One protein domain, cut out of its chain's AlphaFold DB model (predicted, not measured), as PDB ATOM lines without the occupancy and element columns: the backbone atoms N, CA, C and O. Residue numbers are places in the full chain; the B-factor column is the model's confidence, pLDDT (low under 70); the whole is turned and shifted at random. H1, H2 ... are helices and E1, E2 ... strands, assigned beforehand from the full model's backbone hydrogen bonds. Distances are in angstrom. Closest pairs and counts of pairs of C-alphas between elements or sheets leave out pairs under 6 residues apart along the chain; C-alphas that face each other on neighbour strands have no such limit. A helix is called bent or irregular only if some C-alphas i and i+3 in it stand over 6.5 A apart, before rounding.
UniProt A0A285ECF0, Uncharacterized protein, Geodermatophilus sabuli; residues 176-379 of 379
ATOM      1  N   LEU A 176      14.497 -37.881  64.519       35.88
ATOM      2  CA  LEU A 176      15.267 -37.591  65.740       35.88
ATOM      3  C   LEU A 176      16.463 -38.559  65.853       35.88
ATOM      4  O   LEU A 176      17.476 -38.226  66.472       35.88
ATOM      5  N   SER A 177      16.388 -39.713  65.175       33.12
ATOM      6  CA  SER A 177      17.507 -40.623  64.938       33.12
ATOM      7  C   SER A 177      18.593 -40.009  64.035       33.12
ATOM      8  O   SER A 177      19.763 -40.181  64.345       33.12
ATOM      9  N   THR A 178      18.244 -39.204  63.022       34.44
ATOM     10  CA  THR A 178      19.160 -38.516  62.093       34.44
ATOM     11  C   THR A 178      19.797 -37.280  62.717       34.44
ATOM     12  O   THR A 178      20.978 -37.051  62.514       34.44
ATOM     13  N   ALA A 179      19.080 -36.511  63.544       34.59
ATOM     14  CA  ALA A 179      19.681 -35.418  64.321       34.59
ATOM     15  C   ALA A 179      20.646 -35.958  65.393       34.59
ATOM     16  O   ALA A 179      21.731 -35.416  65.598       34.59
ATOM     17  N   THR A 180      20.297 -37.089  66.015       35.38
ATOM     18  CA  THR A 180      21.203 -37.816  66.911       35.38
ATOM     19  C   THR A 180      22.329 -38.500  66.133       35.38
ATOM     20  O   THR A 180      23.432 -38.586  66.652       35.38
ATOM     21  N   ALA A 181      22.109 -38.943  64.892       31.56
ATOM     22  CA  ALA A 181      23.138 -39.503  64.017       31.56
ATOM     23  C   ALA A 181      24.066 -38.426  63.448       31.56
ATOM     24  O   ALA A 181      25.238 -38.712  63.309       31.56
ATOM     25  N   LEU A 182      23.597 -37.199  63.205       33.97
ATOM     26  CA  LEU A 182      24.401 -36.022  62.846       33.97
ATOM     27  C   LEU A 182      25.199 -35.515  64.054       33.97
ATOM     28  O   LEU A 182      26.362 -35.158  63.910       33.97
ATOM     29  N   ALA A 183      24.618 -35.570  65.257       35.56
ATOM     30  CA  ALA A 183      25.319 -35.306  66.517       35.56
ATOM     31  C   ALA A 183      26.263 -36.453  66.945       35.56
ATOM     32  O   ALA A 183      27.142 -36.243  67.781       35.56
ATOM     33  N   ARG A 184      26.079 -37.664  66.395       30.25
ATOM     34  CA  ARG A 184      26.921 -38.860  66.592       30.25
ATOM     35  C   ARG A 184      27.754 -39.226  65.372       30.25
ATOM     36  O   ARG A 184      28.457 -40.237  65.429       30.25
ATOM     37  N   LEU A 185      27.733 -38.425  64.305       27.09
ATOM     38  CA  LEU A 185      28.803 -38.492  63.332       27.09
ATOM     39  C   LEU A 185      30.047 -38.225  64.178       27.09
ATOM     40  O   LEU A 185      30.097 -37.210  64.885       27.09
ATOM     41  N   PRO A 186      31.030 -39.143  64.198       29.25
ATOM     42  CA  PRO A 186      32.318 -38.790  64.752       29.25
ATOM     43  C   PRO A 186      32.725 -37.468  64.097       29.25
ATOM     44  O   PRO A 186      32.267 -37.163  62.996       29.25
ATOM     45  N   ARG A 187      33.574 -36.678  64.751       38.28
ATOM     46  CA  ARG A 187      34.325 -35.589  64.106       38.28
ATOM     47  C   ARG A 187      35.153 -36.158  62.932       38.28
ATOM     48  O   ARG A 187      36.361 -36.316  63.022       38.28
ATOM     49  N   ALA A 188      34.473 -36.558  61.874       30.88
ATOM     50  CA  ALA A 188      34.883 -37.322  60.721       30.88
ATOM     51  C   ALA A 188      34.201 -36.565  59.580       30.88
ATOM     52  O   ALA A 188      33.008 -36.711  59.342       30.88
ATOM     53  N   ARG A 189      34.887 -35.624  58.944       35.59
ATOM     54  CA  ARG A 189      36.191 -35.843  58.323       35.59
ATOM     55  C   ARG A 189      37.168 -34.699  58.609       35.59
ATOM     56  O   ARG A 189      37.064 -33.631  58.028       35.59
ATOM     57  N   GLN A 190      38.190 -34.988  59.412       39.62
ATOM     58  CA  GLN A 190      39.548 -34.449  59.216       39.62
ATOM     59  C   GLN A 190      40.294 -35.231  58.098       39.62
ATOM     60  O   GLN A 190      41.509 -35.368  58.129       39.62
ATOM     61  N   SER A 191      39.567 -35.822  57.144       36.69
ATOM     62  CA  SER A 191      40.079 -36.715  56.092       36.69
ATOM     63  C   SER A 191      39.008 -36.827  54.991       36.69
ATOM     64  O   SER A 191      38.111 -37.659  55.063       36.69
ATOM     65  N   GLU A 192      38.868 -35.877  54.086       42.78
ATOM     66  CA  GLU A 192      39.799 -35.618  53.000       42.78
ATOM     67  C   GLU A 192      40.133 -34.124  53.008       42.78
ATOM     68  O   GLU A 192      39.245 -33.293  52.812       42.78
ATOM     69  N   GLU A 193      41.392 -33.762  53.273       51.66
ATOM     70  CA  GLU A 193      41.890 -32.457  52.837       51.66
ATOM     71  C   GLU A 193      41.720 -32.448  51.316       51.66
ATOM     72  O   GLU A 193      42.486 -33.072  50.585       51.66
ATOM     73  N   HIS A 194      40.633 -31.846  50.831       54.69
ATOM     74  CA  HIS A 194      40.569 -31.459  49.437       54.69
ATOM     75  C   HIS A 194      41.671 -30.433  49.268       54.69
ATOM     76  O   HIS A 194      41.502 -29.284  49.669       54.69
ATOM     77  N   ASP A 195      42.800 -30.897  48.745       81.06
ATOM     78  CA  ASP A 195      43.934 -30.065  48.400       81.06
ATOM     79  C   ASP A 195      43.430 -28.899  47.555       81.06
ATOM     80  O   ASP A 195      43.017 -29.050  46.400       81.06
ATOM     81  N   ILE A 196      43.401 -27.723  48.171       89.69
ATOM     82  CA  ILE A 196      43.042 -26.485  47.508       89.69
ATOM     83  C   ILE A 196      44.193 -26.193  46.560       89.69
ATOM     84  O   ILE A 196      45.300 -25.866  46.987       89.69
ATOM     85  N   VAL A 197      43.936 -26.339  45.261       93.94
ATOM     86  CA  VAL A 197      44.929 -26.026  44.238       93.94
ATOM     87  C   VAL A 197      45.053 -24.511  44.120       93.94
ATOM     88  O   VAL A 197      44.072 -23.813  43.849       93.94
ATOM     89  N   VAL A 198      46.265 -24.002  44.302       94.88
ATOM     90  CA  VAL A 198      46.603 -22.585  44.165       94.88
ATOM     91  C   VAL A 198      47.581 -22.432  43.018       94.88
ATOM     92  O   VAL A 198      48.657 -23.031  43.010       94.88
ATOM     93  N   GLY A 199      47.213 -21.610  42.041       95.56
ATOM     94  CA  GLY A 199      48.133 -21.221  40.987       95.56
ATOM     95  C   GLY A 199      49.106 -20.169  41.504       95.56
ATOM     96  O   GLY A 199      48.686 -19.208  42.142       95.56
ATOM     97  N   VAL A 200      50.396 -20.304  41.220       94.31
ATOM     98  CA  VAL A 200      51.401 -19.298  41.581       94.31
ATOM     99  C   VAL A 200      52.185 -18.900  40.341       94.31
ATOM    100  O   VAL A 200      52.746 -19.755  39.660       94.31
ATOM    101  N   ILE A 201      52.243 -17.605  40.043       92.88
ATOM    102  CA  ILE A 201      53.090 -17.057  38.978       92.88
ATOM    103  C   ILE A 201      54.263 -16.322  39.620       92.88
ATOM    104  O   ILE A 201      54.042 -15.453  40.457       92.88
ATOM    105  N   THR A 202      55.494 -16.655  39.222       90.06
ATOM    106  CA  THR A 202      56.726 -16.076  39.796       90.06
ATOM    107  C   THR A 202      57.759 -15.691  38.717       90.06
ATOM    108  O   THR A 202      57.854 -16.387  37.703       90.06
ATOM    109  N   PRO A 203      58.567 -14.622  38.899       84.25
ATOM    110  CA  PRO A 203      59.558 -14.083  37.954       84.25
ATOM    111  C   PRO A 203      60.722 -15.016  37.563       84.25
ATOM    112  O   PRO A 203      61.499 -14.696  36.659       84.25
ATOM    113  N   GLY A 204      60.914 -16.124  38.285       69.94
ATOM    114  CA  GLY A 204      62.112 -16.966  38.198       69.94
ATOM    115  C   GLY A 204      63.359 -16.319  38.826       69.94
ATOM    116  O   GLY A 204      63.491 -15.099  38.882       69.94
ATOM    117  N   GLY A 205      64.291 -17.142  39.321       64.12
ATOM    118  CA  GLY A 205      65.512 -16.696  40.019       64.12
ATOM    119  C   GLY A 205      65.575 -17.134  41.489       64.12
ATOM    120  O   GLY A 205      64.639 -17.728  42.004       64.12
ATOM    121  N   SER A 206      66.700 -16.896  42.171       51.91
ATOM    122  CA  SER A 206      67.005 -17.511  43.479       51.91
ATOM    123  C   SER A 206      66.456 -16.784  44.716       51.91
ATOM    124  O   SER A 206      66.445 -17.389  45.789       51.91
ATOM    125  N   ALA A 207      66.022 -15.523  44.598       54.34
ATOM    126  CA  ALA A 207      65.702 -14.678  45.759       54.34
ATOM    127  C   ALA A 207      64.196 -14.452  45.997       54.34
ATOM    128  O   ALA A 207      63.750 -14.570  47.130       54.34
ATOM    129  N   ALA A 208      63.407 -14.169  44.956       51.91
ATOM    130  CA  ALA A 208      61.978 -13.855  45.096       51.91
ATOM    131  C   ALA A 208      61.058 -15.065  45.392       51.91
ATOM    132  O   ALA A 208      60.180 -14.930  46.242       51.91
ATOM    133  N   PRO A 209      61.261 -16.266  44.803       59.28
ATOM    134  CA  PRO A 209      60.287 -17.351  44.949       59.28
ATOM    135  C   PRO A 209      60.158 -17.905  46.374       59.28
ATOM    136  O   PRO A 209      59.120 -18.460  46.716       59.28
ATOM    137  N   ARG A 210      61.201 -17.795  47.211       64.19
ATOM    138  CA  ARG A 210      61.257 -18.519  48.494       64.19
ATOM    139  C   ARG A 210      60.265 -18.006  49.532       64.19
ATOM    140  O   ARG A 210      59.745 -18.818  50.288       64.19
ATOM    141  N   ASP A 211      59.981 -16.708  49.556       75.06
ATOM    142  CA  ASP A 211      59.169 -16.133  50.633       75.06
ATOM    143  C   ASP A 211      57.671 -16.372  50.415       75.06
ATOM    144  O   ASP A 211      56.955 -16.689  51.363       75.06
ATOM    145  N   VAL A 212      57.188 -16.262  49.173       83.88
ATOM    146  CA  VAL A 212      55.778 -16.531  48.846       83.88
ATOM    147  C   VAL A 212      55.511 -18.025  48.778       83.88
ATOM    148  O   VAL A 212      54.586 -18.494  49.437       83.88
ATOM    149  N   LEU A 213      56.329 -18.782  48.037       86.56
ATOM    150  CA  LEU A 213      56.147 -20.232  47.951       86.56
ATOM    151  C   LEU A 213      56.320 -20.869  49.327       86.56
ATOM    152  O   LEU A 213      55.442 -21.604  49.746       86.56
ATOM    153  N   GLY A 214      57.350 -20.496  50.093       84.75
ATOM    154  CA  GLY A 214      57.564 -21.045  51.432       84.75
ATOM    155  C   GLY A 214      56.415 -20.758  52.402       84.75
ATOM    156  O   GLY A 214      56.089 -21.611  53.221       84.75
ATOM    157  N   LYS A 215      55.758 -19.593  52.299       87.44
ATOM    158  CA  LYS A 215      54.546 -19.300  53.081       87.44
ATOM    159  C   LYS A 215      53.356 -20.147  52.645       87.44
ATOM    160  O   LYS A 215      52.626 -20.624  53.505       87.44
ATOM    161  N   LEU A 216      53.147 -20.307  51.338       89.31
ATOM    162  CA  LEU A 216      51.998 -21.031  50.795       89.31
ATOM    163  C   LEU A 216      52.142 -22.557  50.933       89.31
ATOM    164  O   LEU A 216      51.161 -23.224  51.234       89.31
ATOM    165  N   GLU A 217      53.353 -23.103  50.789       89.81
ATOM    166  CA  GLU A 217      53.672 -24.534  50.956       89.81
ATOM    167  C   GLU A 217      53.476 -25.017  52.399       89.81
ATOM    168  O   GLU A 217      53.244 -26.199  52.636       89.81
ATOM    169  N   GLN A 218      53.575 -24.112  53.376       88.75
ATOM    170  CA  GLN A 218      53.345 -24.422  54.789       88.75
ATOM    171  C   GLN A 218      51.856 -24.464  55.159       88.75
ATOM    172  O   GLN A 218      51.524 -24.804  56.298       88.75
ATOM    173  N   LEU A 219      50.957 -24.096  54.241       88.44
ATOM    174  CA  LEU A 219      49.525 -24.076  54.509       88.44
ATOM    175  C   LEU A 219      48.947 -25.497  54.400       88.44
ATOM    176  O   LEU A 219      49.133 -26.157  53.379       88.44
ATOM    177  N   PRO A 220      48.234 -25.984  55.431       86.50
ATOM    178  CA  PRO A 220      47.651 -27.322  55.407       86.50
ATOM    179  C   PRO A 220      46.537 -27.417  54.356       86.50
ATOM    180  O   PRO A 220      45.721 -26.498  54.235       86.50
ATOM    181  N   GLY A 221      46.497 -28.532  53.619       87.12
ATOM    182  CA  GLY A 221      45.511 -28.779  52.563       87.12
ATOM    183  C   GLY A 221      45.624 -27.839  51.360       87.12
ATOM    184  O   GLY A 221      44.616 -27.561  50.711       87.12
ATOM    185  N   VAL A 222      46.816 -27.296  51.085       91.56
ATOM    186  CA  VAL A 222      47.089 -26.445  49.920       91.56
ATOM    187  C   VAL A 222      48.107 -27.127  49.013       91.56
ATOM    188  O   VAL A 222      49.221 -27.435  49.426       91.56
ATOM    189  N   SER A 223      47.736 -27.291  47.746       92.56
ATOM    190  CA  SER A 223      48.608 -27.801  46.689       92.56
ATOM    191  C   SER A 223      48.973 -26.668  45.733       92.56
ATOM    192  O   SER A 223      48.097 -25.960  45.235       92.56
ATOM    193  N   LEU A 224      50.262 -26.483  45.444       93.12
ATOM    194  CA  LEU A 224      50.720 -25.393  44.581       93.12
ATOM    195  C   LEU A 224      50.972 -25.865  43.152       93.12
ATOM    196  O   LEU A 224      51.711 -26.818  42.912       93.12
ATOM    197  N   GLN A 225      50.423 -25.128  42.192       94.06
ATOM    198  CA  GLN A 225      50.814 -25.211  40.794       94.06
ATOM    199  C   GLN A 225      51.577 -23.945  40.426       94.06
ATOM    200  O   GLN A 225      50.993 -22.876  40.261       94.06
ATOM    201  N   THR A 226      52.890 -24.064  40.278       92.75
ATOM    202  CA  THR A 226      53.755 -22.909  40.025       92.75
ATOM    203  C   THR A 226      54.116 -22.806  38.549       92.75
ATOM    204  O   THR A 226      54.587 -23.767  37.942       92.75
ATOM    205  N   VAL A 227      53.955 -21.617  37.971       93.06
ATOM    206  CA  VAL A 227      54.452 -21.263  36.641       93.06
ATOM    207  C   VAL A 227      55.476 -20.146  36.779       93.06
ATOM    208  O   VAL A 227      55.235 -19.109  37.393       93.06
ATOM    209  N   THR A 228      56.651 -20.360  36.198       91.19
ATOM    210  CA  THR A 228      57.703 -19.345  36.158       91.19
ATOM    211  C   THR A 228      57.600 -18.526  34.879       91.19
ATOM    212  O   THR A 228      57.623 -19.081  33.782       91.19
ATOM    213  N   VAL A 229      57.545 -17.205  35.017       90.12
ATOM    214  CA  VAL A 229      57.581 -16.243  33.914       90.12
ATOM    215  C   VAL A 229      58.815 -15.379  34.093       90.12
ATOM    216  O   VAL A 229      58.914 -14.642  35.059       90.12
ATOM    217  N   ARG A 230      59.782 -15.472  33.183       87.44
ATOM    218  CA  ARG A 230      61.091 -14.836  33.370       87.44
ATOM    219  C   ARG A 230      61.019 -13.305  33.256       87.44
ATOM    220  O   ARG A 230      60.470 -12.778  32.290       87.44
ATOM    221  N   ARG A 231      61.703 -12.589  34.156       84.25
ATOM    222  CA  ARG A 231      61.961 -11.144  33.980       84.25
ATOM    223  C   ARG A 231      62.757 -10.846  32.714       84.25
ATOM    224  O   ARG A 231      63.720 -11.544  32.396       84.25
ATOM    225  N   GLY A 232      62.392  -9.756  32.043       83.38
ATOM    226  CA  GLY A 232      63.032  -9.336  30.796       83.38
ATOM    227  C   GLY A 232      62.708 -10.228  29.598       83.38
ATOM    228  O   GLY A 232      63.386 -10.119  28.581       83.38
ATOM    229  N   ASP A 233      61.705 -11.109  29.703       86.50
ATOM    230  CA  ASP A 233      61.158 -11.804  28.540       86.50
ATOM    231  C   ASP A 233      60.614 -10.762  27.537       86.50
ATOM    232  O   ASP A 233      59.717  -9.996  27.895       86.50
ATOM    233  N   PRO A 234      61.120 -10.700  26.290       87.06
ATOM    234  CA  PRO A 234      60.600  -9.773  25.282       87.06
ATOM    235  C   PRO A 234      59.130 -10.044  24.924       87.06
ATOM    236  O   PRO A 234      58.467  -9.175  24.366       87.06
ATOM    237  N   ALA A 235      58.612 -11.232  25.249       91.50
ATOM    238  CA  ALA A 235      57.218 -11.620  25.087       91.50
ATOM    239  C   ALA A 235      56.472 -11.725  26.434       91.50
ATOM    240  O   ALA A 235      55.498 -12.477  26.525       91.50
ATOM    241  N   LEU A 236      56.902 -10.978  27.463       89.94
ATOM    242  CA  LEU A 236      56.386 -11.057  28.837       89.94
ATOM    243  C   LEU A 236      54.856 -11.065  28.910       89.94
ATOM    244  O   LEU A 236      54.285 -11.945  29.550       89.94
ATOM    245  N   THR A 237      54.187 -10.149  28.208       91.44
ATOM    246  CA  THR A 237      52.720 -10.074  28.200       91.44
ATOM    247  C   THR A 237      52.083 -11.377  27.712       91.44
ATOM    248  O   THR A 237      51.217 -11.942  28.380       91.44
ATOM    249  N   ALA A 238      52.548 -11.913  26.581       92.75
ATOM    250  CA  ALA A 238      52.024 -13.159  26.030       92.75
ATOM    251  C   ALA A 238      52.366 -14.371  26.914       92.75
ATOM    252  O   ALA A 238      51.562 -15.293  27.041       92.75
ATOM    253  N   THR A 239      53.549 -14.382  27.533       93.75
ATOM    254  CA  THR A 239      53.967 -15.442  28.458       93.75
ATOM    255  C   THR A 239      53.131 -15.433  29.738       93.75
ATOM    256  O   THR A 239      52.703 -16.499  30.173       93.75
ATOM    257  N   MET A 240      52.818 -14.259  30.295       93.25
ATOM    258  CA  MET A 240      51.933 -14.111  31.455       93.25
ATOM    259  C   MET A 240      50.509 -14.592  31.161       93.25
ATOM    260  O   MET A 240      49.959 -15.361  31.947       93.25
ATOM    261  N   VAL A 241      49.927 -14.218  30.015       93.88
ATOM    262  CA  VAL A 241      48.593 -14.706  29.615       93.88
ATOM    263  C   VAL A 241      48.586 -16.234  29.509       93.88
ATOM    264  O   VAL A 241      47.742 -16.887  30.118       93.88
ATOM    265  N   ARG A 242      49.584 -16.829  28.836       94.75
ATOM    266  CA  ARG A 242      49.719 -18.295  28.754       94.75
ATOM    267  C   ARG A 242      49.903 -18.954  30.121       94.75
ATOM    268  O   ARG A 242      49.408 -20.058  30.323       94.75
ATOM    269  N   ALA A 243      50.616 -18.308  31.042       94.38
ATOM    270  CA  ALA A 243      50.790 -18.806  32.402       94.38
ATOM    271  C   ALA A 243      49.451 -18.848  33.149       94.38
ATOM    272  O   ALA A 243      49.108 -19.882  33.717       94.38
ATOM    273  N   VAL A 244      48.665 -17.769  33.085       94.44
ATOM    274  CA  VAL A 244      47.312 -17.735  33.660       94.44
ATOM    275  C   VAL A 244      46.415 -18.791  33.015       94.44
ATOM    276  O   VAL A 244      45.711 -19.502  33.728       94.44
ATOM    277  N   ASP A 245      46.461 -18.943  31.691       93.31
ATOM    278  CA  ASP A 245      45.668 -19.945  30.976       93.31
ATOM    279  C   ASP A 245      46.030 -21.370  31.404       93.31
ATOM    280  O   ASP A 245      45.136 -22.170  31.675       93.31
ATOM    281  N   ALA A 246      47.326 -21.674  31.511       94.19
ATOM    282  CA  ALA A 246      47.818 -22.977  31.944       94.19
ATOM    283  C   ALA A 246      47.416 -23.297  33.390       94.19
ATOM    284  O   ALA A 246      47.051 -24.435  33.683       94.19
ATOM    285  N   LEU A 247      47.447 -22.301  34.280       94.88
ATOM    286  CA  LEU A 247      46.957 -22.450  35.649       94.88
ATOM    287  C   LEU A 247      45.445 -22.666  35.674       94.88
ATOM    288  O   LEU A 247      44.977 -23.559  36.360       94.88
ATOM    289  N   CYS A 248      44.670 -21.931  34.876       92.62
ATOM    290  CA  CYS A 248      43.218 -22.099  34.819       92.62
ATOM    291  C   CYS A 248      42.769 -23.513  34.395       92.62
ATOM    292  O   CYS A 248      41.638 -23.890  34.701       92.62
ATOM    293  N   LEU A 249      43.614 -24.304  33.718       90.94
ATOM    294  CA  LEU A 249      43.290 -25.686  33.325       90.94
ATOM    295  C   LEU A 249      43.078 -26.627  34.520       90.94
ATOM    296  O   LEU A 249      42.367 -27.618  34.378       90.94
ATOM    297  N   SER A 250      43.668 -26.329  35.680       87.69
ATOM    298  CA  SER A 250      43.500 -27.121  36.907       87.69
ATOM    299  C   SER A 250      42.340 -26.650  37.788       87.69
ATOM    300  O   SER A 250      42.129 -27.215  38.857       87.69
ATOM    301  N   ALA A 251      41.585 -25.636  37.344       89.31
ATOM    302  CA  ALA A 251      40.541 -24.974  38.124       89.31
ATOM    303  C   ALA A 251      41.013 -24.568  39.544       89.31
ATOM    304  O   ALA A 251      40.403 -24.978  40.535       89.31
ATOM    305  N   PRO A 252      42.092 -23.767  39.662       93.56
ATOM    306  CA  PRO A 252      42.629 -23.375  40.955       93.56
ATOM    307  C   PRO A 252      41.622 -22.499  41.705       93.56
ATOM    308  O   PRO A 252      40.871 -21.729  41.103       93.56
ATOM    309  N   ALA A 253      41.642 -22.575  43.036       91.38
ATOM    310  CA  ALA A 253      40.793 -21.741  43.883       91.38
ATOM    311  C   ALA A 253      41.165 -20.254  43.787       91.38
ATOM    312  O   ALA A 253      40.297 -19.389  43.902       91.38
ATOM    313  N   ALA A 254      42.449 -19.962  43.565       95.12
ATOM    314  CA  ALA A 254      42.963 -18.628  43.290       95.12
ATOM    315  C   ALA A 254      44.317 -18.697  42.573       95.12
ATOM    316  O   ALA A 254      44.985 -19.737  42.571       95.12
ATOM    317  N   ILE A 255      44.739 -17.565  42.008       95.56
ATOM    318  CA  ILE A 255      46.088 -17.372  41.474       95.56
ATOM    319  C   ILE A 255      46.805 -16.283  42.279       95.56
ATOM    320  O   ILE A 255      46.305 -15.169  42.411       95.56
ATOM    321  N   VAL A 256      47.996 -16.583  42.789       94.44
ATOM    322  CA  VAL A 256      48.887 -15.612  43.431       94.44
ATOM    323  C   VAL A 256      49.976 -15.219  42.439       94.44
ATOM    324  O   VAL A 256      50.718 -16.062  41.940       94.44
ATOM    325  N   VAL A 257      50.075 -13.929  42.137       92.19
ATOM    326  CA  VAL A 257      51.099 -13.372  41.253       92.19
ATOM    327  C   VAL A 257      52.154 -12.704  42.121       92.19
ATOM    328  O   VAL A 257      51.966 -11.593  42.614       92.19
ATOM    329  N   ASP A 258      53.268 -13.398  42.310       89.88
ATOM    330  CA  ASP A 258      54.486 -12.852  42.894       89.88
ATOM    331  C   ASP A 258      55.295 -12.226  41.762       89.88
ATOM    332  O   ASP A 258      55.982 -12.934  41.042       89.88
ATOM    333  N   TYR A 259      55.191 -10.916  41.542       82.38
ATOM    334  CA  TYR A 259      55.989 -10.240  40.515       82.38
ATOM    335  C   TYR A 259      56.545  -8.906  41.027       82.38
ATOM    336  O   TYR A 259      56.414  -7.861  40.394       82.38
ATOM    337  N   GLY A 260      57.186  -8.939  42.202       74.38
ATOM    338  CA  GLY A 260      57.695  -7.742  42.885       74.38
ATOM    339  C   GLY A 260      59.111  -7.302  42.497       74.38
ATOM    340  O   GLY A 260      59.971  -8.150  42.321       74.38
ATOM    341  N   GLY A 261      59.404  -6.002  42.391       70.88
ATOM    342  CA  GLY A 261      60.793  -5.505  42.265       70.88
ATOM    343  C   GLY A 261      61.405  -5.551  40.854       70.88
ATOM    344  O   GLY A 261      62.526  -6.021  40.681       70.88
ATOM    345  N   GLY A 262      60.663  -5.091  39.843       73.31
ATOM    346  CA  GLY A 262      61.167  -4.855  38.481       73.31
ATOM    347  C   GLY A 262      61.053  -3.385  38.070       73.31
ATOM    348  O   GLY A 262      60.443  -2.593  38.787       73.31
ATOM    349  N   GLU A 263      61.618  -3.050  36.909       80.12
ATOM    350  CA  GLU A 263      61.451  -1.730  36.285       80.12
ATOM    351  C   GLU A 263      59.974  -1.451  35.978       80.12
ATOM    352  O   GLU A 263      59.199  -2.377  35.703       80.12
ATOM    353  N   ARG A 264      59.582  -0.173  36.001       82.12
ATOM    354  CA  ARG A 264      58.185   0.254  35.824       82.12
ATOM    355  C   ARG A 264      57.577  -0.292  34.533       82.12
ATOM    356  O   ARG A 264      56.468  -0.812  34.562       82.12
ATOM    357  N   GLU A 265      58.333  -0.271  33.441       83.25
ATOM    358  CA  GLU A 265      57.905  -0.754  32.128       83.25
ATOM    359  C   GLU A 265      57.594  -2.258  32.136       83.25
ATOM    360  O   GLU A 265      56.689  -2.714  31.439       83.25
ATOM    361  N   GLN A 266      58.318  -3.052  32.932       84.00
ATOM    362  CA  GLN A 266      58.030  -4.482  33.077       84.00
ATOM    363  C   GLN A 266      56.772  -4.717  33.906       84.00
ATOM    364  O   GLN A 266      56.009  -5.634  33.605       84.00
ATOM    365  N   LEU A 267      56.553  -3.908  34.946       84.69
ATOM    366  CA  LEU A 267      55.321  -3.969  35.725       84.69
ATOM    367  C   LEU A 267      54.124  -3.613  34.837       84.69
ATOM    368  O   LEU A 267      53.171  -4.383  34.801       84.69
ATOM    369  N   ASP A 268      54.212  -2.550  34.034       87.00
ATOM    370  CA  ASP A 268      53.159  -2.160  33.085       87.00
ATOM    371  C   ASP A 268      52.774  -3.309  32.138       87.00
ATOM    372  O   ASP A 268      51.589  -3.602  31.974       87.00
ATOM    373  N   GLN A 269      53.762  -4.037  31.607       88.56
ATOM    374  CA  GLN A 269      53.527  -5.216  30.765       88.56
ATOM    375  C   GLN A 269      52.822  -6.359  31.503       88.56
ATOM    376  O   GLN A 269      52.013  -7.068  30.899       88.56
ATOM    377  N   VAL A 270      53.124  -6.561  32.790       88.81
ATOM    378  CA  VAL A 270      52.416  -7.536  33.633       88.81
ATOM    379  C   VAL A 270      50.973  -7.101  33.851       88.81
ATOM    380  O   VAL A 270      50.078  -7.930  33.719       88.81
ATOM    381  N   PHE A 271      50.721  -5.820  34.122       89.06
ATOM    382  CA  PHE A 271      49.360  -5.299  34.261       89.06
ATOM    383  C   PHE A 271      48.537  -5.484  32.993       89.06
ATOM    384  O   PHE A 271      47.422  -5.996  33.072       89.06
ATOM    385  N   ASP A 272      49.093  -5.132  31.832       89.50
ATOM    386  CA  ASP A 272      48.437  -5.349  30.539       89.50
ATOM    387  C   ASP A 272      48.093  -6.829  30.341       89.50
ATOM    388  O   ASP A 272      46.986  -7.177  29.927       89.50
ATOM    389  N   ALA A 273      49.020  -7.722  30.697       90.38
ATOM    390  CA  ALA A 273      48.809  -9.157  30.591       90.38
ATOM    391  C   ALA A 273      47.690  -9.660  31.503       90.38
ATOM    392  O   ALA A 273      46.851 -10.446  31.069       90.38
ATOM    393  N   LEU A 274      47.673  -9.214  32.760       90.19
ATOM    394  CA  LEU A 274      46.649  -9.598  33.724       90.19
ATOM    395  C   LEU A 274      45.282  -9.062  33.301       90.19
ATOM    396  O   LEU A 274      44.314  -9.814  33.323       90.19
ATOM    397  N   GLN A 275      45.201  -7.812  32.836       89.69
ATOM    398  CA  GLN A 275      43.961  -7.230  32.323       89.69
ATOM    399  C   GLN A 275      43.395  -8.044  31.151       89.69
ATOM    400  O   GLN A 275      42.205  -8.357  31.134       89.69
ATOM    401  N   LEU A 276      44.252  -8.449  30.209       89.00
ATOM    402  CA  LEU A 276      43.865  -9.321  29.097       89.00
ATOM    403  C   LEU A 276      43.432 -10.711  29.577       89.00
ATOM    404  O   LEU A 276      42.424 -11.240  29.108       89.00
ATOM    405  N   ALA A 277      44.169 -11.299  30.521       87.88
ATOM    406  CA  ALA A 277      43.873 -12.627  31.042       87.88
ATOM    407  C   ALA A 277      42.553 -12.663  31.832       87.88
ATOM    408  O   ALA A 277      41.844 -13.665  31.797       87.88
ATOM    409  N   LEU A 278      42.193 -11.574  32.515       83.56
ATOM    410  CA  LEU A 278      40.989 -11.476  33.343       83.56
ATOM    411  C   LEU A 278      39.694 -11.320  32.547       83.56
ATOM    412  O   LEU A 278      38.641 -11.693  33.058       83.56
ATOM    413  N   ALA A 279      39.759 -10.820  31.309       80.44
ATOM    414  CA  ALA A 279      38.582 -10.470  30.508       80.44
ATOM    415  C   ALA A 279      37.543 -11.605  30.373       80.44
ATOM    416  O   ALA A 279      36.370 -11.330  30.147       80.44
ATOM    417  N   ASN A 280      37.953 -12.870  30.534       76.50
ATOM    418  CA  ASN A 280      37.078 -14.042  30.433       76.50
ATOM    419  C   ASN A 280      37.257 -15.051  31.585       76.50
ATOM    420  O   ASN A 280      36.996 -16.244  31.407       76.50
ATOM    421  N   ARG A 281      37.754 -14.622  32.752       82.19
ATOM    422  CA  ARG A 281      38.091 -15.534  33.860       82.19
ATOM    423  C   ARG A 281      37.368 -15.148  35.145       82.19
ATOM    424  O   ARG A 281      37.237 -13.977  35.468       82.19
ATOM    425  N   SER A 282      36.936 -16.163  35.896       86.06
ATOM    426  CA  SER A 282      36.274 -16.014  37.201       86.06
ATOM    427  C   SER A 282      37.177 -16.365  38.389       86.06
ATOM    428  O   SER A 282      36.703 -16.406  39.521       86.06
ATOM    429  N   VAL A 283      38.448 -16.690  38.136       90.44
ATOM    430  CA  VAL A 283      39.395 -17.114  39.175       90.44
ATOM    431  C   VAL A 283      39.929 -15.874  39.900       90.44
ATOM    432  O   VAL A 283      40.484 -14.997  39.232       90.44
ATOM    433  N   PRO A 284      39.792 -15.783  41.235       92.94
ATOM    434  CA  PRO A 284      40.367 -14.691  42.010       92.94
ATOM    435  C   PRO A 284      41.888 -14.615  41.853       92.94
ATOM    436  O   PRO A 284      42.570 -15.644  41.861       92.94
ATOM    437  N   MET A 285      42.427 -13.402  41.752       94.50
ATOM    438  CA  MET A 285      43.865 -13.160  41.645       94.50
ATOM    439  C   MET A 285      44.370 -12.255  42.765       94.50
ATOM    440  O   MET A 285      43.779 -11.215  43.041       94.50
ATOM    441  N   TYR A 286      45.502 -12.618  43.364       94.19
ATOM    442  CA  TYR A 286      46.190 -11.848  44.400       94.19
ATOM    443  C   TYR A 286      47.545 -11.417  43.856       94.19
ATOM    444  O   TYR A 286      48.431 -12.244  43.655       94.19
ATOM    445  N   VAL A 287      47.696 -10.131  43.557       91.75
ATOM    446  CA  VAL A 287      48.812  -9.608  42.764       91.75
ATOM    447  C   VAL A 287      49.724  -8.771  43.645       91.75
ATOM    448  O   VAL A 287      49.362  -7.673  44.061       91.75
ATOM    449  N   GLY A 288      50.926  -9.277  43.908       89.00
ATOM    450  CA  GLY A 288      51.973  -8.567  44.631       89.00
ATOM    451  C   GLY A 288      53.057  -8.052  43.691       89.00
ATOM    452  O   GLY A 288      53.843  -8.823  43.146       89.00
ATOM    453  N   ILE A 289      53.130  -6.733  43.540       77.31
ATOM    454  CA  ILE A 289      54.015  -6.040  42.578       77.31
ATOM    455  C   ILE A 289      55.208  -5.321  43.220       77.31
ATOM    456  O   ILE A 289      56.107  -4.846  42.525       77.31
ATOM    457  N   GLY A 290      55.289  -5.288  44.552       70.44
ATOM    458  CA  GLY A 290      56.495  -4.874  45.279       70.44
ATOM    459  C   GLY A 290      56.887  -3.402  45.112       70.44
ATOM    460  O   GLY A 290      58.004  -3.042  45.473       70.44
ATOM    461  N   HIS A 291      56.007  -2.551  44.576       68.75
ATOM    462  CA  HIS A 291      56.290  -1.140  44.330       68.75
ATOM    463  C   HIS A 291      55.202  -0.265  44.966       68.75
ATOM    464  O   HIS A 291      54.094  -0.148  44.448       68.75
ATOM    465  N   ARG A 292      55.519   0.361  46.111       57.94
ATOM    466  CA  ARG A 292      54.558   1.151  46.912       57.94
ATOM    467  C   ARG A 292      53.924   2.328  46.160       57.94
ATOM    468  O   ARG A 292      52.827   2.725  46.522       57.94
ATOM    469  N   ASN A 293      54.591   2.844  45.125       64.38
ATOM    470  CA  ASN A 293      54.139   4.006  44.348       64.38
ATOM    471  C   ASN A 293      53.666   3.627  42.936       64.38
ATOM    472  O   ASN A 293      53.746   4.438  42.019       64.38
ATOM    473  N   TYR A 294      53.296   2.367  42.708       72.00
ATOM    474  CA  TYR A 294      52.713   1.977  41.430       72.00
ATOM    475  C   TYR A 294      51.217   2.318  41.436       72.00
ATOM    476  O   TYR A 294      50.464   1.776  42.236       72.00
ATOM    477  N   GLU A 295      50.817   3.267  40.590       71.06
ATOM    478  CA  GLU A 295      49.503   3.933  40.656       71.06
ATOM    479  C   GLU A 295      48.419   3.255  39.812       71.06
ATOM    480  O   GLU A 295      47.243   3.592  39.924       71.06
ATOM    481  N   ARG A 296      48.792   2.314  38.941       79.50
ATOM    482  CA  ARG A 296      47.830   1.660  38.057       79.50
ATOM    483  C   ARG A 296      47.146   0.510  38.796       79.50
ATOM    484  O   ARG A 296      47.802  -0.384  39.326       79.50
ATOM    485  N   ALA A 297      45.818   0.541  38.804       77.00
ATOM    486  CA  ALA A 297      44.967  -0.503  39.356       77.00
ATOM    487  C   ALA A 297      44.327  -1.329  38.230       77.00
ATOM    488  O   ALA A 297      44.103  -0.835  37.124       77.00
ATOM    489  N   LEU A 298      44.032  -2.596  38.521       81.69
ATOM    490  CA  LEU A 298      43.178  -3.421  37.671       81.69
ATOM    491  C   LEU A 298      41.728  -3.208  38.103       81.69
ATOM    492  O   LEU A 298      41.387  -3.464  39.257       81.69
ATOM    493  N   ASP A 299      40.889  -2.758  37.173       80.38
ATOM    494  CA  ASP A 299      39.452  -2.591  37.396       80.38
ATOM    495  C   ASP A 299      38.748  -3.952  37.315       80.38
ATOM    496  O   ASP A 299      38.170  -4.343  36.301       80.38
ATOM    497  N   SER A 300      38.925  -4.760  38.362       83.69
ATOM    498  CA  SER A 300      38.276  -6.060  38.477       83.69
ATOM    499  C   SER A 300      38.024  -6.421  39.940       83.69
ATOM    500  O   SER A 300      38.972  -6.486  40.729       83.69
ATOM    501  N   PRO A 301      36.780  -6.777  40.314       83.94
ATOM    502  CA  PRO A 301      36.463  -7.223  41.669       83.94
ATOM    503  C   PRO A 301      37.056  -8.601  41.997       83.94
ATOM    504  O   PRO A 301      36.998  -9.033  43.150       83.94
ATOM    505  N   LEU A 302      37.619  -9.307  41.013       87.00
ATOM    506  CA  LEU A 302      38.310 -10.584  41.202       87.00
ATOM    507  C   LEU A 302      39.795 -10.406  41.505       87.00
ATOM    508  O   LEU A 302      40.448 -11.362  41.913       87.00
ATOM    509  N   VAL A 303      40.326  -9.197  41.331       90.81
ATOM    510  CA  VAL A 303      41.729  -8.905  41.590       90.81
ATOM    511  C   VAL A 303      41.875  -8.232  42.943       90.81
ATOM    512  O   VAL A 303      41.119  -7.338  43.323       90.81
ATOM    513  N   ARG A 304      42.876  -8.674  43.690       91.25
ATOM    514  CA  ARG A 304      43.393  -8.000  44.871       91.25
ATOM    515  C   ARG A 304      44.784  -7.507  44.532       91.25
ATOM    516  O   ARG A 304      45.704  -8.306  44.365       91.25
ATOM    517  N   MET A 305      44.922  -6.195  44.406       89.44
ATOM    518  CA  MET A 305      46.229  -5.565  44.293       89.44
ATOM    519  C   MET A 305      46.840  -5.470  45.684       89.44
ATOM    520  O   MET A 305      46.191  -4.975  46.599       89.44
ATOM    521  N   CYS A 306      48.072  -5.936  45.847       88.75
ATOM    522  CA  CYS A 306      48.794  -5.954  47.112       88.75
ATOM    523  C   CYS A 306      50.146  -5.257  46.953       88.75
ATOM    524  O   CYS A 306      50.807  -5.350  45.914       88.75
ATOM    525  N   ALA A 307      50.582  -4.564  48.007       84.00
ATOM    526  CA  ALA A 307      51.823  -3.796  47.967       84.00
ATOM    527  C   ALA A 307      53.047  -4.697  47.754       84.00
ATOM    528  O   ALA A 307      53.970  -4.329  47.023       84.00
ATOM    529  N   THR A 308      53.051  -5.882  48.366       85.94
ATOM    530  CA  THR A 308      54.132  -6.861  48.245       85.94
ATOM    531  C   THR A 308      53.595  -8.256  47.905       85.94
ATOM    532  O   THR A 308      52.441  -8.566  48.204       85.94
ATOM    533  N   PRO A 309      54.423  -9.134  47.316       87.12
ATOM    534  CA  PRO A 309      54.083 -10.552  47.164       87.12
ATOM    535  C   PRO A 309      53.738 -11.246  48.490       87.12
ATOM    536  O   PRO A 309      52.838 -12.081  48.545       87.12
ATOM    537  N   ALA A 310      54.402 -10.857  49.581       87.94
ATOM    538  CA  ALA A 310      54.106 -11.367  50.915       87.94
ATOM    539  C   ALA A 310      52.704 -10.960  51.403       87.94
ATOM    540  O   ALA A 310      52.031 -11.782  52.022       87.94
ATOM    541  N   ASP A 311      52.268  -9.733  51.106       90.62
ATOM    542  CA  ASP A 311      50.908  -9.267  51.399       90.62
ATOM    543  C   ASP A 311      49.865  -9.995  50.546       90.62
ATOM    544  O   ASP A 311      48.802 -10.343  51.051       90.62
ATOM    545  N   ALA A 312      50.180 -10.286  49.278       91.81
ATOM    546  CA  ALA A 312      49.305 -11.071  48.407       91.81
ATOM    547  C   ALA A 312      49.072 -12.485  48.961       91.81
ATOM    548  O   ALA A 312      47.930 -12.938  49.034       91.81
ATOM    549  N   ALA A 313      50.140 -13.158  49.402       91.56
ATOM    550  CA  ALA A 313      50.053 -14.479  50.022       91.56
ATOM    551  C   ALA A 313      49.261 -14.455  51.341       91.56
ATOM    552  O   ALA A 313      48.444 -15.340  51.589       91.56
ATOM    553  N   GLU A 314      49.475 -13.432  52.174       93.44
ATOM    554  CA  GLU A 314      48.775 -13.286  53.453       93.44
ATOM    555  C   GLU A 314      47.283 -12.993  53.257       93.44
ATOM    556  O   GLU A 314      46.432 -13.623  53.886       93.44
ATOM    557  N   LEU A 315      46.942 -12.093  52.332       94.19
ATOM    558  CA  LEU A 315      45.551 -11.792  52.014       94.19
ATOM    559  C   LEU A 315      44.839 -13.003  51.400       94.19
ATOM    560  O   LEU A 315      43.690 -13.266  51.752       94.19
ATOM    561  N   PHE A 316      45.521 -13.766  50.538       94.31
ATOM    562  CA  PHE A 316      45.021 -15.049  50.039       94.31
ATOM    563  C   PHE A 316      44.707 -16.008  51.195       94.31
ATOM    564  O   PHE A 316      43.590 -16.517  51.282       94.31
ATOM    565  N   ARG A 317      45.660 -16.209  52.114       94.31
ATOM    566  CA  ARG A 317      45.502 -17.088  53.282       94.31
ATOM    567  C   ARG A 317      44.268 -16.701  54.100       94.31
ATOM    568  O   ARG A 317      43.447 -17.557  54.421       94.31
ATOM    569  N   ILE A 318      44.096 -15.412  54.383       93.88
ATOM    570  CA  ILE A 318      42.969 -14.916  55.179       93.88
ATOM    571  C   ILE A 318      41.638 -15.066  54.423       93.88
ATOM    572  O   ILE A 318      40.676 -15.612  54.964       93.88
ATOM    573  N   GLU A 319      41.561 -14.573  53.184       93.06
ATOM    574  CA  GLU A 319      40.305 -14.473  52.425       93.06
ATOM    575  C   GLU A 319      39.821 -15.830  51.896       93.06
ATOM    576  O   GLU A 319      38.613 -16.071  51.880       93.06
ATOM    577  N   VAL A 320      40.735 -16.717  51.492       91.62
ATOM    578  CA  VAL A 320      40.397 -17.998  50.849       91.62
ATOM    579  C   VAL A 320      40.400 -19.167  51.830       91.62
ATOM    580  O   VAL A 320      39.612 -20.094  51.656       91.62
ATOM    581  N   LEU A 321      41.237 -19.136  52.873       89.88
ATOM    582  CA  LEU A 321      41.385 -20.271  53.792       89.88
ATOM    583  C   LEU A 321      40.770 -19.980  55.163       89.88
ATOM    584  O   LEU A 321      39.808 -20.639  55.561       89.88
ATOM    585  N   ASP A 322      41.284 -18.980  55.880       92.06
ATOM    586  CA  ASP A 322      40.931 -18.765  57.288       92.06
ATOM    587  C   ASP A 322      39.469 -18.359  57.482       92.06
ATOM    588  O   ASP A 322      38.752 -18.963  58.284       92.06
ATOM    589  N   ILE A 323      39.025 -17.310  56.779       91.50
ATOM    590  CA  ILE A 323      37.675 -16.763  56.946       91.50
ATOM    591  C   ILE A 323      36.617 -17.781  56.498       91.50
ATOM    592  O   ILE A 323      35.687 -18.017  57.276       91.50
ATOM    593  N   PRO A 324      36.723 -18.433  55.320       89.81
ATOM    594  CA  PRO A 324      35.773 -19.469  54.923       89.81
ATOM    595  C   PRO A 324      35.716 -20.640  55.906       89.81
ATOM    596  O   PRO A 324      34.617 -21.050  56.284       89.81
ATOM    597  N   ARG A 325      36.867 -21.122  56.395       89.12
ATOM    598  CA  ARG A 325      36.921 -22.199  57.393       89.12
ATOM    599  C   ARG A 325      36.239 -21.798  58.697       89.12
ATOM    600  O   ARG A 325      35.356 -22.506  59.169       89.12
ATOM    601  N   ARG A 326      36.571 -20.627  59.246       93.31
ATOM    602  CA  ARG A 326      35.951 -20.122  60.483       93.31
ATOM    603  C   ARG A 326      34.455 -19.878  60.319       93.31
ATOM    604  O   ARG A 326      33.698 -20.154  61.244       93.31
ATOM    605  N   ARG A 327      34.004 -19.396  59.156       92.00
ATOM    606  CA  ARG A 327      32.568 -19.276  58.848       92.00
ATOM    607  C   ARG A 327      31.888 -20.642  58.854       92.00
ATOM    608  O   ARG A 327      30.840 -20.770  59.480       92.00
ATOM    609  N   ALA A 328      32.478 -21.641  58.200       86.81
ATOM    610  CA  ALA A 328      31.940 -22.999  58.183       86.81
ATOM    611  C   ALA A 328      31.850 -23.586  59.602       86.81
ATOM    612  O   ALA A 328      30.795 -24.093  59.980       86.81
ATOM    613  N   ASP A 329      32.899 -23.426  60.414       88.50
ATOM    614  CA  ASP A 329      32.930 -23.891  61.806       88.50
ATOM    615  C   ASP A 329      31.852 -23.209  62.668       88.50
ATOM    616  O   ASP A 329      31.143 -23.875  63.427       88.50
ATOM    617  N   LEU A 330      31.674 -21.888  62.527       91.62
ATOM    618  CA  LEU A 330      30.631 -21.135  63.234       91.62
ATOM    619  C   LEU A 330      29.224 -21.581  62.831       91.62
ATOM    620  O   LEU A 330      28.371 -21.775  63.696       91.62
ATOM    621  N   VAL A 331      28.975 -21.746  61.530       89.56
ATOM    622  CA  VAL A 331      27.671 -22.182  61.018       89.56
ATOM    623  C   VAL A 331      27.370 -23.608  61.468       89.56
ATOM    624  O   VAL A 331      26.255 -23.871  61.919       89.56
ATOM    625  N   ALA A 332      28.346 -24.515  61.414       83.25
ATOM    626  CA  ALA A 332      28.185 -25.887  61.884       83.25
ATOM    627  C   ALA A 332      27.878 -25.937  63.391       83.25
ATOM    628  O   ALA A 332      26.925 -26.600  63.804       83.25
ATOM    629  N   GLY A 333      28.627 -25.182  64.202       86.50
ATOM    630  CA  GLY A 333      28.402 -25.087  65.646       86.50
ATOM    631  C   GLY A 333      27.030 -24.507  65.991       86.50
ATOM    632  O   GLY A 333      26.265 -25.111  66.741       86.50
ATOM    633  N   ALA A 334      26.664 -23.382  65.375       86.88
ATOM    634  CA  ALA A 334      25.370 -22.750  65.607       86.88
ATOM    635  C   ALA A 334      24.196 -23.604  65.109       86.88
ATOM    636  O   ALA A 334      23.133 -23.589  65.723       86.88
ATOM    637  N   SER A 335      24.375 -24.378  64.035       80.75
ATOM    638  CA  SER A 335      23.352 -25.317  63.559       80.75
ATOM    639  C   SER A 335      23.073 -26.403  64.598       80.75
ATOM    640  O   SER A 335      21.912 -26.692  64.882       80.75
ATOM    641  N   ALA A 336      24.116 -26.958  65.226       81.44
ATOM    642  CA  ALA A 336      23.952 -27.918  66.316       81.44
ATOM    643  C   ALA A 336      23.226 -27.296  67.524       81.44
ATOM    644  O   ALA A 336      22.292 -27.893  68.063       81.44
ATOM    645  N   ASP A 337      23.589 -26.070  67.904       82.50
ATOM    646  CA  ASP A 337      22.941 -25.354  69.008       82.50
ATOM    647  C   ASP A 337      21.475 -25.004  68.714       82.50
ATOM    648  O   ASP A 337      20.623 -25.097  69.603       82.50
ATOM    649  N   LEU A 338      21.153 -24.630  67.472       82.94
ATOM    650  CA  LEU A 338      19.784 -24.362  67.031       82.94
ATOM    651  C   LEU A 338      18.924 -25.624  67.070       82.94
ATOM    652  O   LEU A 338      17.786 -25.557  67.531       82.94
ATOM    653  N   LEU A 339      19.470 -26.771  66.652       80.81
ATOM    654  CA  LEU A 339      18.786 -28.063  66.748       80.81
ATOM    655  C   LEU A 339      18.476 -28.432  68.205       80.81
ATOM    656  O   LEU A 339      17.379 -28.900  68.504       80.81
ATOM    657  N   LEU A 340      19.397 -28.160  69.133       83.62
ATOM    658  CA  LEU A 340      19.168 -28.359  70.570       83.62
ATOM    659  C   LEU A 340      18.195 -27.337  71.181       83.62
ATOM    660  O   LEU A 340      17.656 -27.567  72.264       83.62
ATOM    661  N   ALA A 341      17.979 -26.201  70.518       83.00
ATOM    662  CA  ALA A 341      17.059 -25.152  70.944       83.00
ATOM    663  C   ALA A 341      15.641 -25.302  70.364       83.00
ATOM    664  O   ALA A 341      14.775 -24.478  70.667       83.00
ATOM    665  N   VAL A 342      15.373 -26.331  69.553       84.88
ATOM    666  CA  VAL A 342      14.040 -26.591  68.986       84.88
ATOM    667  C   VAL A 342      12.998 -26.689  70.109       84.88
ATOM    668  O   VAL A 342      13.199 -27.372  71.109       84.88
ATOM    669  N   GLY A 343      11.888 -25.957  69.963       78.38
ATOM    670  CA  GLY A 343      10.846 -25.830  70.995       78.38
ATOM    671  C   GLY A 343      11.106 -24.748  72.053       78.38
ATOM    672  O   GLY A 343      10.235 -24.479  72.880       78.38
ATOM    673  N   HIS A 344      12.259 -24.070  72.009       87.88
ATOM    674  CA  HIS A 344      12.628 -22.989  72.925       87.88
ATOM    675  C   HIS A 344      12.915 -21.684  72.160       87.88
ATOM    676  O   HIS A 344      14.080 -21.325  71.965       87.88
ATOM    677  N   PRO A 345      11.881 -20.913  71.767       81.56
ATOM    678  CA  PRO A 345      12.034 -19.772  70.857       81.56
ATOM    679  C   PRO A 345      13.013 -18.700  71.363       81.56
ATOM    680  O   PRO A 345      13.765 -18.131  70.575       81.56
ATOM    681  N   GLY A 346      13.069 -18.464  72.680       88.38
ATOM    682  CA  GLY A 346      14.039 -17.537  73.272       88.38
ATOM    683  C   GLY A 346      15.492 -17.991  73.094       88.38
ATOM    684  O   GLY A 346      16.362 -17.173  72.803       88.38
ATOM    685  N   ARG A 347      15.751 -19.301  73.198       87.00
ATOM    686  CA  ARG A 347      17.089 -19.875  73.018       87.00
ATOM    687  C   ARG A 347      17.489 -19.873  71.544       87.00
ATOM    688  O   ARG A 347      18.612 -19.487  71.235       87.00
ATOM    689  N   SER A 348      16.573 -20.203  70.633       81.81
ATOM    690  CA  SER A 348      16.838 -20.139  69.189       81.81
ATOM    691  C   SER A 348      17.166 -18.714  68.732       81.81
ATOM    692  O   SER A 348      18.142 -18.504  68.015       81.81
ATOM    693  N   ALA A 349      16.408 -17.715  69.201       85.50
ATOM    694  CA  ALA A 349      16.675 -16.308  68.900       85.50
ATOM    695  C   ALA A 349      18.038 -15.842  69.444       85.50
ATOM    696  O   ALA A 349      18.754 -15.094  68.773       85.50
ATOM    697  N   GLN A 350      18.419 -16.307  70.636       91.12
ATOM    698  CA  GLN A 350      19.724 -16.018  71.226       91.12
ATOM    699  C   GLN A 350      20.871 -16.604  70.388       91.12
ATOM    700  O   GLN A 350      21.814 -15.878  70.075       91.12
ATOM    701  N   VAL A 351      20.779 -17.877  69.980       88.06
ATOM    702  CA  VAL A 351      21.799 -18.533  69.138       88.06
ATOM    703  C   VAL A 351      21.919 -17.832  67.783       88.06
ATOM    704  O   VAL A 351      23.027 -17.516  67.356       88.06
ATOM    705  N   ALA A 352      20.796 -17.498  67.142       85.50
ATOM    706  CA  ALA A 352      20.799 -16.775  65.869       85.50
ATOM    707  C   ALA A 352      21.442 -15.380  65.989       85.50
ATOM    708  O   ALA A 352      22.228 -14.979  65.129       85.50
ATOM    709  N   THR A 353      21.153 -14.654  67.073       92.62
ATOM    710  CA  THR A 353      21.749 -13.333  67.337       92.62
ATOM    711  C   THR A 353      23.257 -13.438  67.563       92.62
ATOM    712  O   THR A 353      24.020 -12.636  67.022       92.62
ATOM    713  N   MET A 354      23.698 -14.443  68.324       95.50
ATOM    714  CA  MET A 354      25.116 -14.709  68.565       95.50
ATOM    715  C   MET A 354      25.852 -15.043  67.262       95.50
ATOM    716  O   MET A 354      26.868 -14.411  66.969       95.50
ATOM    717  N   LEU A 355      25.310 -15.964  66.455       93.38
ATOM    718  CA  LEU A 355      25.879 -16.333  65.159       93.38
ATOM    719  C   LEU A 355      25.999 -15.112  64.240       93.38
ATOM    720  O   LEU A 355      27.058 -14.875  63.664       93.38
ATOM    721  N   ALA A 356      24.943 -14.299  64.137       91.56
ATOM    722  CA  ALA A 356      24.966 -13.085  63.325       91.56
ATOM    723  C   ALA A 356      26.057 -12.099  63.781       91.56
ATOM    724  O   ALA A 356      26.745 -11.515  62.943       91.56
ATOM    725  N   GLY A 357      26.250 -11.944  65.095       94.38
ATOM    726  CA  GLY A 357      27.320 -11.120  65.660       94.38
ATOM    727  C   GLY A 357      28.718 -11.640  65.318       94.38
ATOM    728  O   GLY A 357      29.580 -10.861  64.915       94.38
ATOM    729  N   GLN A 358      28.939 -12.953  65.421       96.38
ATOM    730  CA  GLN A 358      30.228 -13.579  65.105       96.38
ATOM    731  C   GLN A 358      30.550 -13.518  63.607       96.38
ATOM    732  O   GLN A 358      31.676 -13.192  63.235       96.38
ATOM    733  N   LEU A 359      29.563 -13.755  62.737       93.06
ATOM    734  CA  LEU A 359      29.734 -13.587  61.292       93.06
ATOM    735  C   LEU A 359      30.070 -12.131  60.937       93.06
ATOM    736  O   LEU A 359      30.995 -11.894  60.166       93.06
ATOM    737  N   GLY A 360      29.409 -11.158  61.574       93.00
ATOM    738  CA  GLY A 360      29.738  -9.741  61.402       93.00
ATOM    739  C   GLY A 360      31.160  -9.381  61.857       93.00
ATOM    740  O   GLY A 360      31.801  -8.519  61.257       93.00
ATOM    741  N   GLN A 361      31.696 -10.053  62.882       96.00
ATOM    742  CA  GLN A 361      33.097  -9.885  63.286       96.00
ATOM    743  C   GLN A 361      34.070 -10.425  62.232       96.00
ATOM    744  O   GLN A 361      35.069  -9.764  61.957       96.00
ATOM    745  N   LEU A 362      33.768 -11.573  61.611       93.69
ATOM    746  CA  LEU A 362      34.576 -12.110  60.510       93.69
ATOM    747  C   LEU A 362      34.565 -11.188  59.287       93.69
ATOM    748  O   LEU A 362      35.598 -11.008  58.649       93.69
ATOM    749  N   ASP A 363      33.429 -10.559  58.983       93.56
ATOM    750  CA  ASP A 363      33.334  -9.578  57.894       93.56
ATOM    751  C   ASP A 363      34.215  -8.352  58.161       93.56
ATOM    752  O   ASP A 363      34.914  -7.867  57.268       93.56
ATOM    753  N   LEU A 364      34.221  -7.865  59.406       94.81
ATOM    754  CA  LEU A 364      35.077  -6.754  59.814       94.81
ATOM    755  C   LEU A 364      36.562  -7.132  59.779       94.81
ATOM    756  O   LEU A 364      37.393  -6.311  59.400       94.81
ATOM    757  N   GLU A 365      36.902  -8.357  60.169       95.25
ATOM    758  CA  GLU A 365      38.261  -8.887  60.092       95.25
ATOM    759  C   GLU A 365      38.741  -8.988  58.641       95.25
ATOM    760  O   GLU A 365      39.815  -8.479  58.323       95.25
ATOM    761  N   LEU A 366      37.915  -9.535  57.744       93.44
ATOM    762  CA  LEU A 366      38.214  -9.585  56.315       93.44
ATOM    763  C   LEU A 366      38.397  -8.181  55.730       93.44
ATOM    764  O   LEU A 366      39.323  -7.950  54.956       93.44
ATOM    765  N   LYS A 367      37.547  -7.226  56.125       93.25
ATOM    766  CA  LYS A 367      37.704  -5.824  55.723       93.25
ATOM    767  C   LYS A 367      39.053  -5.264  56.182       93.25
ATOM    768  O   LYS A 367      39.785  -4.728  55.362       93.25
ATOM    769  N   ARG A 368      39.421  -5.451  57.453       94.44
ATOM    770  CA  ARG A 368      40.718  -4.999  57.989       94.44
ATOM    771  C   ARG A 368      41.902  -5.651  57.281       94.44
ATOM    772  O   ARG A 368      42.888  -4.971  57.037       94.44
ATOM    773  N   ALA A 369      41.812  -6.937  56.945       93.00
ATOM    774  CA  ALA A 369      42.854  -7.630  56.195       93.00
ATOM    775  C   ALA A 369      43.010  -7.048  54.784       93.00
ATOM    776  O   ALA A 369      44.131  -6.797  54.345       93.00
ATOM    777  N   ARG A 370      41.896  -6.766  54.097       91.75
ATOM    778  CA  ARG A 370      41.909  -6.083  52.796       91.75
ATOM    779  C   ARG A 370      42.487  -4.674  52.896       91.75
ATOM    780  O   ARG A 370      43.283  -4.312  52.044       91.75
ATOM    781  N   ASP A 371      42.160  -3.924  53.944       90.06
ATOM    782  CA  ASP A 371      42.713  -2.582  54.169       90.06
ATOM    783  C   ASP A 371      44.217  -2.623  54.517       90.06
ATOM    784  O   ASP A 371      44.962  -1.712  54.165       90.06
ATOM    785  N   ALA A 372      44.676  -3.668  55.214       90.38
ATOM    786  CA  ALA A 372      46.064  -3.811  55.657       90.38
ATOM    787  C   ALA A 372      47.006  -4.345  54.566       90.38
ATOM    788  O   ALA A 372      48.159  -3.919  54.494       90.38
ATOM    789  N   HIS A 373      46.531  -5.282  53.744       89.75
ATOM    790  CA  HIS A 373      47.347  -5.994  52.750       89.75
ATOM    791  C   HIS A 373      47.007  -5.621  51.302       89.75
ATOM    792  O   HIS A 373      47.807  -5.854  50.393       89.75
ATOM    793  N   GLY A 374      45.825  -5.054  51.069       82.81
ATOM    794  CA  GLY A 374      45.418  -4.530  49.774       82.81
ATOM    795  C   GLY A 374      45.949  -3.119  49.538       82.81
ATOM    796  O   GLY A 374      46.161  -2.337  50.463       82.81
ATOM    797  N   GLN A 375      46.155  -2.776  48.274       78.38
ATOM    798  CA  GLN A 375      46.243  -1.386  47.853       78.38
ATOM    799  C   GLN A 375      44.827  -0.805  47.770       78.38
ATOM    800  O   GLN A 375      43.904  -1.521  47.367       78.38
ATOM    801  N   PRO A 376      44.633   0.477  48.129       60.94
ATOM    802  CA  PRO A 376      43.347   1.128  47.942       60.94
ATOM    803  C   PRO A 376      42.976   1.062  46.460       60.94
ATOM    804  O   PRO A 376      43.721   1.531  45.603       60.94
ATOM    805  N   THR A 377      41.829   0.458  46.151       54.72
ATOM    806  CA  THR A 377      41.236   0.568  44.818       54.72
ATOM    807  C   THR A 377      40.903   2.038  44.606       54.72
ATOM    808  O   THR A 377      40.203   2.619  45.438       54.72
ATOM    809  N   SER A 378      41.423   2.653  43.543       49.38
ATOM    810  CA  SER A 378      41.002   3.994  43.134       49.38
ATOM    811  C   SER A 378      39.486   3.966  42.926       49.38
ATOM    812  O   SER A 378      39.014   3.273  42.028       49.38
ATOM    813  N   SER A 379      38.763   4.619  43.836       38.97
ATOM    814  CA  SER A 379      37.300   4.663  43.919       38.97
ATOM    815  C   SER A 379      36.668   5.504  42.827       38.97
ATOM    816  O   SER A 379      37.235   6.599  42.590       38.97
TER     817      SER A 379
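What this domain is: This is residues 176 to 379 of the 379 residues of an uncharacterized protein of Geodermatophilus sabuli (UniProt A0A285ECF0). A head built on one twisted sheet of five strands, with helices on both faces, runs out into a long arm, the helical hairpin of H5b and H6. H2 and H5a cover one face, where the end of H6 also reaches the sheet, and H3 and H4 are on the other: three layers, helices on both faces of a sheet. H1 lies near H5b, and residues 184 to 191 after it stand free. The printed part has 204 residues, with named elements in the order H1 E1 H2 E2 H3 E3 H4 E4 E5 H5 H6; the sheet, E2 E1 E3 E4 E5, is parallel and the class mixed. The whole is loose, with a radius of gyration of the C-alphas of 20.7 A, and elongated, spanning 69 by 37 by 31 A.

How they stand to each other: H1, residues 176 to 183, is close but not clearly touching to H5b, residues 323 to 340, with the C-alphas of Ala 183 and Ala 336 closest at 7.5 A. E1, residues 196 to 202, H2, 209 to 217, and E2, 222 to 228, form a strand-helix-strand unit, parallel neighbour strands with a helix between, its crossover right-handed; N 198 and O 223 are 2.8 A apart. H3, residues 236 to 248, lies over E1 at a height over the sheet of 9.0 A, on the opposite face from H2. E3, residues 254 to 258, is parallel to E1, with N 256 and O 199 2.8 A apart; E2, H3 and E3 form a split unit, with E1 between its strands, also right-handed. H4, residues 264 to 278, touches H3, the C-alphas of Thr 237 and Ala 273 closest at 4.7 A. E3, H4 and E4, residues 285 to 288, form another right-handed unit, with N 286 and O 255 2.8 A apart. E5, residues 303 to 306, is an edge strand parallel to E4, with N 304 and O 285 2.8 A apart. H5, residues 309 to 340, was assigned as one helix by its hydrogen bonds but is bent: C-alphas 320 and 323 are 6.8 A apart. Its arm H5a, residues 309 to 320, touches H2, the C-alphas of Val 212 and Ala 310 closest at 5.8 A. H5b and H6, residues 345 to 373, form a helical hairpin at a shallow tilt of 4 degrees, the C-alphas of Leu 338 and Ser 348 closest at 5.6 A. In H1, H2, H3, H4, H5a, H5b and H6 every O i to N i+4 pair is within hydrogen-bond range.

Where its parts are: H1 begins at C-alpha 176 (15.267, -37.591, 65.740). From first to last C-alpha, H4 measures 21.0 A, H5b 25.7 A and H6 42.0 A, ending at C-alpha 373 (47.347, -5.994, 52.750).

The domain as a whole: The C-alphas farthest apart are those of Pro 234 and Gly 343, 69.4 A. The printed part has no cut; the links H1 to E1 and E4 to E5 are long. The pLDDT is under 70 at residues 176 to 194, 204 to 210, 291 to 293 and 376 to 379.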